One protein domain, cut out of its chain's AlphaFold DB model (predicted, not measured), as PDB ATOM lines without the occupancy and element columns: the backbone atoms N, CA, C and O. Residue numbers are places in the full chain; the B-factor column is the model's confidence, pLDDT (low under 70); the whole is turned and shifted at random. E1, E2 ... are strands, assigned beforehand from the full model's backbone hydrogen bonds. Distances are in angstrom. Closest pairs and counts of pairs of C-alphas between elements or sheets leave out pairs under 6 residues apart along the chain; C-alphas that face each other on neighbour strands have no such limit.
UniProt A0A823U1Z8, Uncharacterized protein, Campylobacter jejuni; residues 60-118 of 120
ATOM      1  N   GLN A  60     -29.542  37.870 -50.958       92.56
ATOM      2  CA  GLN A  60     -30.794  37.983 -50.236       92.56
ATOM      3  C   GLN A  60     -31.261  39.440 -50.294       92.56
ATOM      4  O   GLN A  60     -30.518  40.340 -49.906       92.56
ATOM      5  N   LEU A  61     -32.493  39.660 -50.756       91.19
ATOM      6  CA  LEU A  61     -33.183  40.941 -50.634       91.19
ATOM      7  C   LEU A  61     -34.033  40.919 -49.363       91.19
ATOM      8  O   LEU A  61     -34.912  40.069 -49.214       91.19
ATOM      9  N   VAL A  62     -33.784  41.859 -48.461       93.06
ATOM     10  CA  VAL A  62     -34.603  42.080 -47.267       93.06
ATOM     11  C   VAL A  62     -35.279  43.432 -47.409       93.06
ATOM     12  O   VAL A  62     -34.609  44.430 -47.637       93.06
ATOM     13  N   ILE A  63     -36.600  43.479 -47.265       93.12
ATOM     14  CA  ILE A  63     -37.355  44.733 -47.227       93.12
ATOM     15  C   ILE A  63     -37.975  44.846 -45.840       93.12
ATOM     16  O   ILE A  63     -38.680  43.936 -45.404       93.12
ATOM     17  N   LYS A  64     -37.708  45.952 -45.146       93.94
ATOM     18  CA  LYS A  64     -38.183  46.185 -43.779       93.94
ATOM     19  C   LYS A  64     -38.760  47.583 -43.621       93.94
ATOM     20  O   LYS A  64     -38.290  48.536 -44.237       93.94
ATOM     21  N   LEU A  65     -39.774  47.689 -42.769       93.94
ATOM     22  CA  LEU A  65     -40.338  48.957 -42.326       93.94
ATOM     23  C   LEU A  65     -39.723  49.321 -40.972       93.94
ATOM     24  O   LEU A  65     -39.898  48.583 -40.006       93.94
ATOM     25  N   GLN A  66     -39.017  50.447 -40.899       94.44
ATOM     26  CA  GLN A  66     -38.407  50.952 -39.670       94.44
ATOM     27  C   GLN A  66     -38.567  52.469 -39.621       94.44
ATOM     28  O   GLN A  66     -38.295  53.141 -40.607       94.44
ATOM     29  N   ASN A  67     -39.006  53.019 -38.485       93.38
ATOM     30  CA  ASN A  67     -39.185  54.467 -38.308       93.38
ATOM     31  C   ASN A  67     -40.008  55.131 -39.433       93.38
ATOM     32  O   ASN A  67     -39.679  56.221 -39.886       93.38
ATOM     33  N   GLU A  68     -41.069  54.464 -39.899       92.69
ATOM     34  CA  GLU A  68     -41.934  54.932 -41.002       92.69
ATOM     35  C   GLU A  68     -41.245  55.018 -42.377       92.69
ATOM     36  O   GLU A  68     -41.791  55.582 -43.332       92.69
ATOM     37  N   GLU A  69     -40.061  54.426 -42.499       95.00
ATOM     38  CA  GLU A  69     -39.298  54.306 -43.731       95.00
ATOM     39  C   GLU A  69     -39.264  52.847 -44.184       95.00
ATOM     40  O   GLU A  69     -38.969  51.929 -43.414       95.00
ATOM     41  N   LEU A  70     -39.587  52.629 -45.456       94.88
ATOM     42  CA  LEU A  70     -39.421  51.339 -46.099       94.88
ATOM     43  C   LEU A  70     -38.010  51.283 -46.679       94.88
ATOM     44  O   LEU A  70     -37.676  52.059 -47.574       94.88
ATOM     45  N   ILE A  71     -37.192  50.380 -46.157       96.56
ATOM     46  CA  ILE A  71     -35.768  50.245 -46.466       96.56
ATOM     47  C   ILE A  71     -35.555  48.875 -47.109       96.56
ATOM     48  O   ILE A  71     -36.182  47.894 -46.700       96.56
ATOM     49  N   TYR A  72     -34.669  48.802 -48.099       94.25
ATOM     50  CA  TYR A  72     -34.159  47.540 -48.617       94.25
ATOM     51  C   TYR A  72     -32.723  47.298 -48.152       94.25
ATOM     52  O   TYR A  72     -31.946  48.239 -48.002       94.25
ATOM     53  N   GLU A  73     -32.371  46.030 -47.978       95.00
ATOM     54  CA  GLU A  73     -31.002  45.549 -47.828       95.00
ATOM     55  C   GLU A  73     -30.741  44.468 -48.881       95.00
ATOM     56  O   GLU A  73     -31.520  43.519 -49.005       95.00
ATOM     57  N   ILE A  74     -29.646  44.598 -49.626       93.38
ATOM     58  CA  ILE A  74     -29.133  43.569 -50.536       93.38
ATOM     59  C   ILE A  74     -27.913  42.942 -49.868       93.38
ATOM     60  O   ILE A  74     -26.949  43.643 -49.562       93.38
ATOM     61  N   LYS A  75     -27.956  41.625 -49.638       93.88
ATOM     62  CA  LYS A  75     -26.890  40.865 -48.968       93.88
ATOM     63  C   LYS A  75     -26.326  39.780 -49.880       93.88
ATOM     64  O   LYS A  75     -26.976  38.739 -50.038       93.88
ATOM     65  N   PRO A  76     -25.160  39.992 -50.509       91.06
ATOM     66  CA  PRO A  76     -24.535  38.977 -51.353       91.06
ATOM     67  C   PRO A  76     -24.151  37.739 -50.540       91.06
ATOM     68  O   PRO A  76     -23.529  37.844 -49.488       91.06
ATOM     69  N   LYS A  77     -24.464  36.537 -51.041       87.94
ATOM     70  CA  LYS A  77     -24.168  35.278 -50.324       87.94
ATOM     71  C   LYS A  77     -22.678  34.920 -50.267       87.94
ATOM     72  O   LYS A  77     -22.299  33.986 -49.570       87.94
ATOM     73  N   PHE A  78     -21.853  35.610 -51.047       86.19
ATOM     74  CA  PHE A  78     -20.431  35.316 -51.222       86.19
ATOM     75  C   PHE A  78     -19.508  36.351 -50.566       86.19
ATOM     76  O   PHE A  78     -18.317  36.080 -50.421       86.19
ATOM     77  N   ASN A  79     -20.023  37.528 -50.190       88.12
ATOM     78  CA  ASN A  79     -19.236  38.573 -49.541       88.12
ATOM     79  C   ASN A  79     -20.135  39.566 -48.783       88.12
ATOM     80  O   ASN A  79     -20.830  40.377 -49.392       88.12
ATOM     81  N   GLU A  80     -20.059  39.540 -47.455       89.56
ATOM     82  CA  GLU A  80     -20.833  40.424 -46.574       89.56
ATOM     83  C   GLU A  80     -20.355  41.886 -46.600       89.56
ATOM     84  O   GLU A  80     -21.117  42.789 -46.262       89.56
ATOM     85  N   GLN A  81     -19.117  42.154 -47.031       90.88
ATOM     86  CA  GLN A  81     -18.587  43.523 -47.138       90.88
ATOM     87  C   GLN A  81     -19.285  44.333 -48.239       90.88
ATOM     88  O   GLN A  81     -19.207  45.556 -48.250       90.88
ATOM     89  N   LEU A  82     -19.974  43.646 -49.151       91.12
ATOM     90  CA  LEU A  82     -20.738  44.235 -50.248       91.12
ATOM     91  C   LEU A  82     -22.218  44.422 -49.899       91.12
ATOM     92  O   LEU A  82     -23.032  44.674 -50.787       91.12
ATOM     93  N   ASN A  83     -22.595  44.260 -48.630       93.62
ATOM     94  CA  ASN A  83     -23.956  44.527 -48.193       93.62
ATOM     95  C   ASN A  83     -24.329  45.979 -48.502       93.62
ATOM     96  O   ASN A  83     -23.617  46.914 -48.133       93.62
ATOM     97  N   GLN A  84     -25.478  46.165 -49.140       91.75
ATOM     98  CA  GLN A  84     -26.012  47.483 -49.453       91.75
ATOM     99  C   GLN A  84     -27.332  47.696 -48.730       91.75
ATOM    100  O   GLN A  84     -28.112  46.757 -48.573       91.75
ATOM    101  N   GLN A  85     -27.604  48.940 -48.340       94.12
ATOM    102  CA  GLN A  85     -28.933  49.352 -47.909       94.12
ATOM    103  C   GLN A  85     -29.364  50.608 -48.653       94.12
ATOM    104  O   GLN A  85     -28.540  51.462 -48.982       94.12
ATOM    105  N   GLY A  86     -30.667  50.760 -48.835       93.31
ATOM    106  CA  GLY A  86     -31.226  51.970 -49.407       93.31
ATOM    107  C   GLY A  86     -32.664  52.207 -48.985       93.31
ATOM    108  O   GLY A  86     -33.385  51.309 -48.555       93.31
ATOM    109  N   LEU A  87     -33.080  53.459 -49.112       95.00
ATOM    110  CA  LEU A  87     -34.442  53.883 -48.841       95.00
ATOM    111  C   LEU A  87     -35.317  53.627 -50.074       95.00
ATOM    112  O   LEU A  87     -35.015  54.126 -51.155       95.00
ATOM    113  N   ILE A  88     -36.422  52.903 -49.901       93.19
ATOM    114  CA  ILE A  88     -37.470  52.765 -50.921       93.19
ATOM    115  C   ILE A  88     -38.450  53.937 -50.822       93.19
ATOM    116  O   ILE A  88     -38.781  54.566 -51.823       93.19
ATOM    117  N   SER A  89     -38.970  54.207 -49.620       92.38
ATOM    118  CA  SER A  89     -40.013  55.219 -49.420       92.38
ATOM    119  C   SER A  89     -40.116  55.679 -47.966       92.38
ATOM    120  O   SER A  89     -39.692  54.970 -47.057       92.38
ATOM    121  N   LYS A  90     -40.720  56.851 -47.745       93.31
ATOM    122  CA  LYS A  90     -40.977  57.444 -46.420       93.31
ATOM    123  C   LYS A  90     -42.473  57.573 -46.150       93.31
ATOM    124  O   LYS A  90     -43.284  57.518 -47.071       93.31
ATOM    125  N   ASN A  91     -42.822  57.865 -44.897       92.62
ATOM    126  CA  ASN A  91     -44.199  58.055 -44.433       92.62
ATOM    127  C   ASN A  91     -45.068  56.798 -44.611       92.62
ATOM    128  O   ASN A  91     -46.276  56.901 -44.849       92.62
ATOM    129  N   ILE A  92     -44.455  55.619 -44.498       92.75
ATOM    130  CA  ILE A  92     -45.135  54.328 -44.569       92.75
ATOM    131  C   ILE A  92     -45.600  53.945 -43.163       92.75
ATOM    132  O   ILE A  92     -44.804  53.885 -42.233       92.75
ATOM    133  N   SER A  93     -46.894  53.681 -42.995       91.62
ATOM    134  CA  SER A  93     -47.463  53.216 -41.721       91.62
ATOM    135  C   SER A  93     -47.525  51.697 -41.618       91.62
ATOM    136  O   SER A  93     -47.485  51.151 -40.519       91.62
ATOM    137  N   SER A  94     -47.635  51.000 -42.748       90.88
ATOM    138  CA  SER A  94     -47.704  49.541 -42.788       90.88
ATOM    139  C   SER A  94     -47.128  49.009 -44.093       90.88
ATOM    140  O   SER A  94     -47.356  49.584 -45.160       90.88
ATOM    141  N   PHE A  95     -46.402  47.899 -43.991       92.12
ATOM    142  CA  PHE A  95     -45.872  47.125 -45.105       92.12
ATOM    143  C   PHE A  95     -46.076  45.638 -44.809       92.12
ATOM    144  O   PHE A  95     -45.681  45.164 -43.744       92.12
ATOM    145  N   ASN A  96     -46.688  44.903 -45.738       90.75
ATOM    146  CA  ASN A  96     -46.818  43.451 -45.650       90.75
ATOM    147  C   ASN A  96     -46.604  42.820 -47.032       90.75
ATOM    148  O   ASN A  96     -47.202  43.251 -48.020       90.75
ATOM    149  N   LEU A  97     -45.755  41.797 -47.075       87.56
ATOM    150  CA  LEU A  97     -45.498  40.954 -48.231       87.56
ATOM    151  C   LEU A  97     -45.745  39.491 -47.831       87.56
ATOM    152  O   LEU A  97     -44.831  38.793 -47.399       87.56
ATOM    153  N   GLN A  98     -46.991  39.034 -47.936       85.12
ATOM    154  CA  GLN A  98     -47.405  37.682 -47.542       85.12
ATOM    155  C   GLN A  98     -48.365  37.097 -48.570       85.12
ATOM    156  O   GLN A  98     -49.173  37.817 -49.153       85.12
ATOM    157  N   ASN A  99     -48.310  35.777 -48.773       84.81
ATOM    158  CA  ASN A  99     -49.230  35.034 -49.644       84.81
ATOM    159  C   ASN A  99     -49.388  35.665 -51.037       84.81
ATOM    160  O   ASN A  99     -50.506  35.819 -51.534       84.81
ATOM    161  N   ASN A 100     -48.272  36.077 -51.645       85.19
ATOM    162  CA  ASN A 100     -48.249  36.733 -52.953       85.19
ATOM    163  C   ASN A 100     -49.077  38.031 -53.002       85.19
ATOM    164  O   ASN A 100     -49.607  38.408 -54.046       85.19
ATOM    165  N   LYS A 101     -49.219  38.726 -51.873       89.06
ATOM    166  CA  LYS A 101     -49.850  40.042 -51.781       89.06
ATOM    167  C   LYS A 101     -48.867  41.035 -51.185       89.06
ATOM    168  O   LYS A 101     -48.274  40.781 -50.141       89.06
ATOM    169  N   LEU A 102     -48.737  42.168 -51.857       90.75
ATOM    170  CA  LEU A 102     -48.074  43.360 -51.364       90.75
ATOM    171  C   LEU A 102     -49.134  44.315 -50.833       90.75
ATOM    172  O   LEU A 102     -50.076  44.639 -51.554       90.75
ATOM    173  N   LYS A 103     -48.948  44.799 -49.610       91.81
ATOM    174  CA  LYS A 103     -49.734  45.876 -49.014       91.81
ATOM    175  C   LYS A 103     -48.803  46.963 -48.503       91.81
ATOM    176  O   LYS A 103     -47.889  46.673 -47.735       91.81
ATOM    177  N   ILE A 104     -49.070  48.203 -48.901       91.69
ATOM    178  CA  ILE A 104     -48.358  49.395 -48.434       91.69
ATOM    179  C   ILE A 104     -49.388  50.456 -48.053       91.69
ATOM    180  O   ILE A 104     -50.274  50.775 -48.844       91.69
ATOM    181  N   CYS A 105     -49.274  51.018 -46.855       91.25
ATOM    182  CA  CYS A 105     -50.154  52.082 -46.378       91.25
ATOM    183  C   CYS A 105     -49.340  53.338 -46.060       91.25
ATOM    184  O   CYS A 105     -48.288  53.254 -45.422       91.25
ATOM    185  N   LEU A 106     -49.840  54.505 -46.469       89.94
ATOM    186  CA  LEU A 106     -49.251  55.794 -46.109       89.94
ATOM    187  C   LEU A 106     -49.826  56.290 -44.779       89.94
ATOM    188  O   LEU A 106     -51.023  56.169 -44.515       89.94
ATOM    189  N   LYS A 107     -48.991  56.933 -43.961       80.56
ATOM    190  CA  LYS A 107     -49.365  57.446 -42.633       80.56
ATOM    191  C   LYS A 107     -50.551  58.411 -42.647       80.56
ATOM    192  O   LYS A 107     -51.399  58.351 -41.767       80.56
ATOM    193  N   ARG A 108     -50.640  59.281 -43.656       75.75
ATOM    194  CA  ARG A 108     -51.722  60.280 -43.773       75.75
ATOM    195  C   ARG A 108     -52.991  59.740 -44.446       75.75
ATOM    196  O   ARG A 108     -53.981  60.458 -44.512       75.75
ATOM    197  N   GLN A 109     -52.975  58.501 -44.942       66.62
ATOM    198  CA  GLN A 109     -54.084  57.886 -45.678       66.62
ATOM    199  C   GLN A 109     -54.347  56.460 -45.179       66.62
ATOM    200  O   GLN A 109     -54.385  55.506 -45.949       66.62
ATOM    201  N   THR A 110     -54.566  56.296 -43.873       62.31
ATOM    202  CA  THR A 110     -54.809  54.969 -43.272       62.31
ATOM    203  C   THR A 110     -56.045  54.253 -43.829       62.31
ATOM    204  O   THR A 110     -56.119  53.030 -43.748       62.31
ATOM    205  N   LYS A 111     -56.995  54.986 -44.432       66.31
ATOM    206  CA  LYS A 111     -58.182  54.417 -45.096       66.31
ATOM    207  C   LYS A 111     -57.907  53.806 -46.475       66.31
ATOM    208  O   LYS A 111     -58.707  52.989 -46.921       66.31
ATOM    209  N   HIS A 112     -56.815  54.172 -47.147       71.62
ATOM    210  CA  HIS A 112     -56.530  53.732 -48.514       71.62
ATOM    211  C   HIS A 112     -55.089  53.224 -48.611       71.62
ATOM    212  O   HIS A 112     -54.140  53.998 -48.693       71.62
ATOM    213  N   CYS A 113     -54.934  51.901 -48.582       88.19
ATOM    214  CA  CYS A 113     -53.656  51.236 -48.809       88.19
ATOM    215  C   CYS A 113     -53.543  50.801 -50.270       88.19
ATOM    216  O   CYS A 113     -54.535  50.406 -50.885       88.19
ATOM    217  N   LEU A 114     -52.325  50.823 -50.803       88.31
ATOM    218  CA  LEU A 114     -52.029  50.187 -52.076       88.31
ATOM    219  C   LEU A 114     -51.859  48.693 -51.831       88.31
ATOM    220  O   LEU A 114     -50.960  48.269 -51.102       88.31
ATOM    221  N   GLU A 115     -52.734  47.905 -52.442       90.50
ATOM    222  CA  GLU A 115     -52.687  46.451 -52.385       90.50
ATOM    223  C   GLU A 115     -52.536  45.895 -53.798       90.50
ATOM    224  O   GLU A 115     -53.272  46.268 -54.713       90.50
ATOM    225  N   LYS A 116     -51.564  45.004 -53.993       89.69
ATOM    226  CA  LYS A 116     -51.325  44.346 -55.277       89.69
ATOM    227  C   LYS A 116     -51.066  42.867 -55.061       89.69
ATOM    228  O   LYS A 116     -50.246  42.484 -54.230       89.69
ATOM    229  N   ARG A 117     -51.734  42.023 -55.849       88.38
ATOM    230  CA  ARG A 117     -51.366  40.611 -55.960       88.38
ATOM    231  C   ARG A 117     -50.126  40.509 -56.838       88.38
ATOM    232  O   ARG A 117     -50.121  40.999 -57.966       88.38
ATOM    233  N   ILE A 118     -49.080  39.904 -56.307       83.25
ATOM    234  CA  ILE A 118     -47.866  39.599 -57.046       83.25
ATOM    235  C   ILE A 118     -48.097  38.242 -57.695       83.25
ATOM    236  O   ILE A 118     -48.296  37.248 -57.007       83.25
TER     237      ILE A 118
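AT A GLANCE: This is residues 60 to 118 of the 120 residues of an uncharacterized protein of Campylobacter jejuni (UniProt A0A823U1Z8). Two small three-stranded sheets, E1 E2 E3 and E4 E5 E6, make an open V, with its corner at the tight turn from E3 to E4. The E2 to E3 loop at the free end of the first sheet and the E5 to E6 loop beside the second lie at the two ends of the longest axis. The printed part has 59 residues with six named strands, in the order E1 to E6 along the chain, and no named helix; the class is all strand, and both sheets are antiparallel, in the orders E1 - E2 - E3 and E4 - E5 - E6. The whole is loose, with a radius of gyration of the C-alphas of 13.2 A, and flat, with spans of 42 by 25 by 11 A.

HOW THE PARTS SIT: The first sheet is a meander, each strand the antiparallel neighbour of the one before, of E1, residues 60 to 66, E2, residues 69 to 76, and E3, residues 84 to 90. It is strongly twisted, with C-alphas up to 5.0 A off its best plane. E2 is the inner strand. E1 and E2 form a hairpin at 159 degrees between directions, with N 62 and O 73 within hydrogen-bond range at 2.9 A. E2 and E3 form a hairpin at 161 degrees, with N 72 and O 86 at 2.9 A. The second meander has E4, residues 92 to 98, E5, residues 101 to 106, and E6, residues 113 to 117, with E5 as the inner strand. The hairpin of E4 and E5 has 176 degrees between directions and N 103 and O 96 at 2.8 A. The hairpin of E5 and E6 has 167 degrees, and N 114 and O 104 at 2.8 A. E3 and E4 meet only through their link. Between E1 and E4 the closest C-alphas are those of Leu 65 and Phe 95, 6.5 A apart. Between E2 and E4 they are those of Glu 69 and Ile 92, 5.9 A apart. E1 and E6 are apart; E3 and E5 are only just apart, at 8.4 A.

IN THESE COORDINATES: E1 begins at C-alpha 60, (-30.794, 37.983, -50.236), and measures 18.4 A from first to last C-alpha. E2 is the longest strand by residues, with 8, and measures 22.6 A; E3 measures 18.2 A. E4 begins at C-alpha 92, (-45.135, 54.328, -44.569), and measures 17.1 A; E5 measures 16.8 A. E6 measures 13.0 A and ends at C-alpha 117, (-51.366, 40.611, -55.960).

THE WHOLE: The two C-alphas farthest apart are those of Phe 78 and Lys 111, 42.7 A. The printed part has no cut. No link is long; those from E2 to E3 and from E5 to E6 are short, the others tight. The mean pLDDT of the printed part is 89.2, and residues 109 to 111 are under 70.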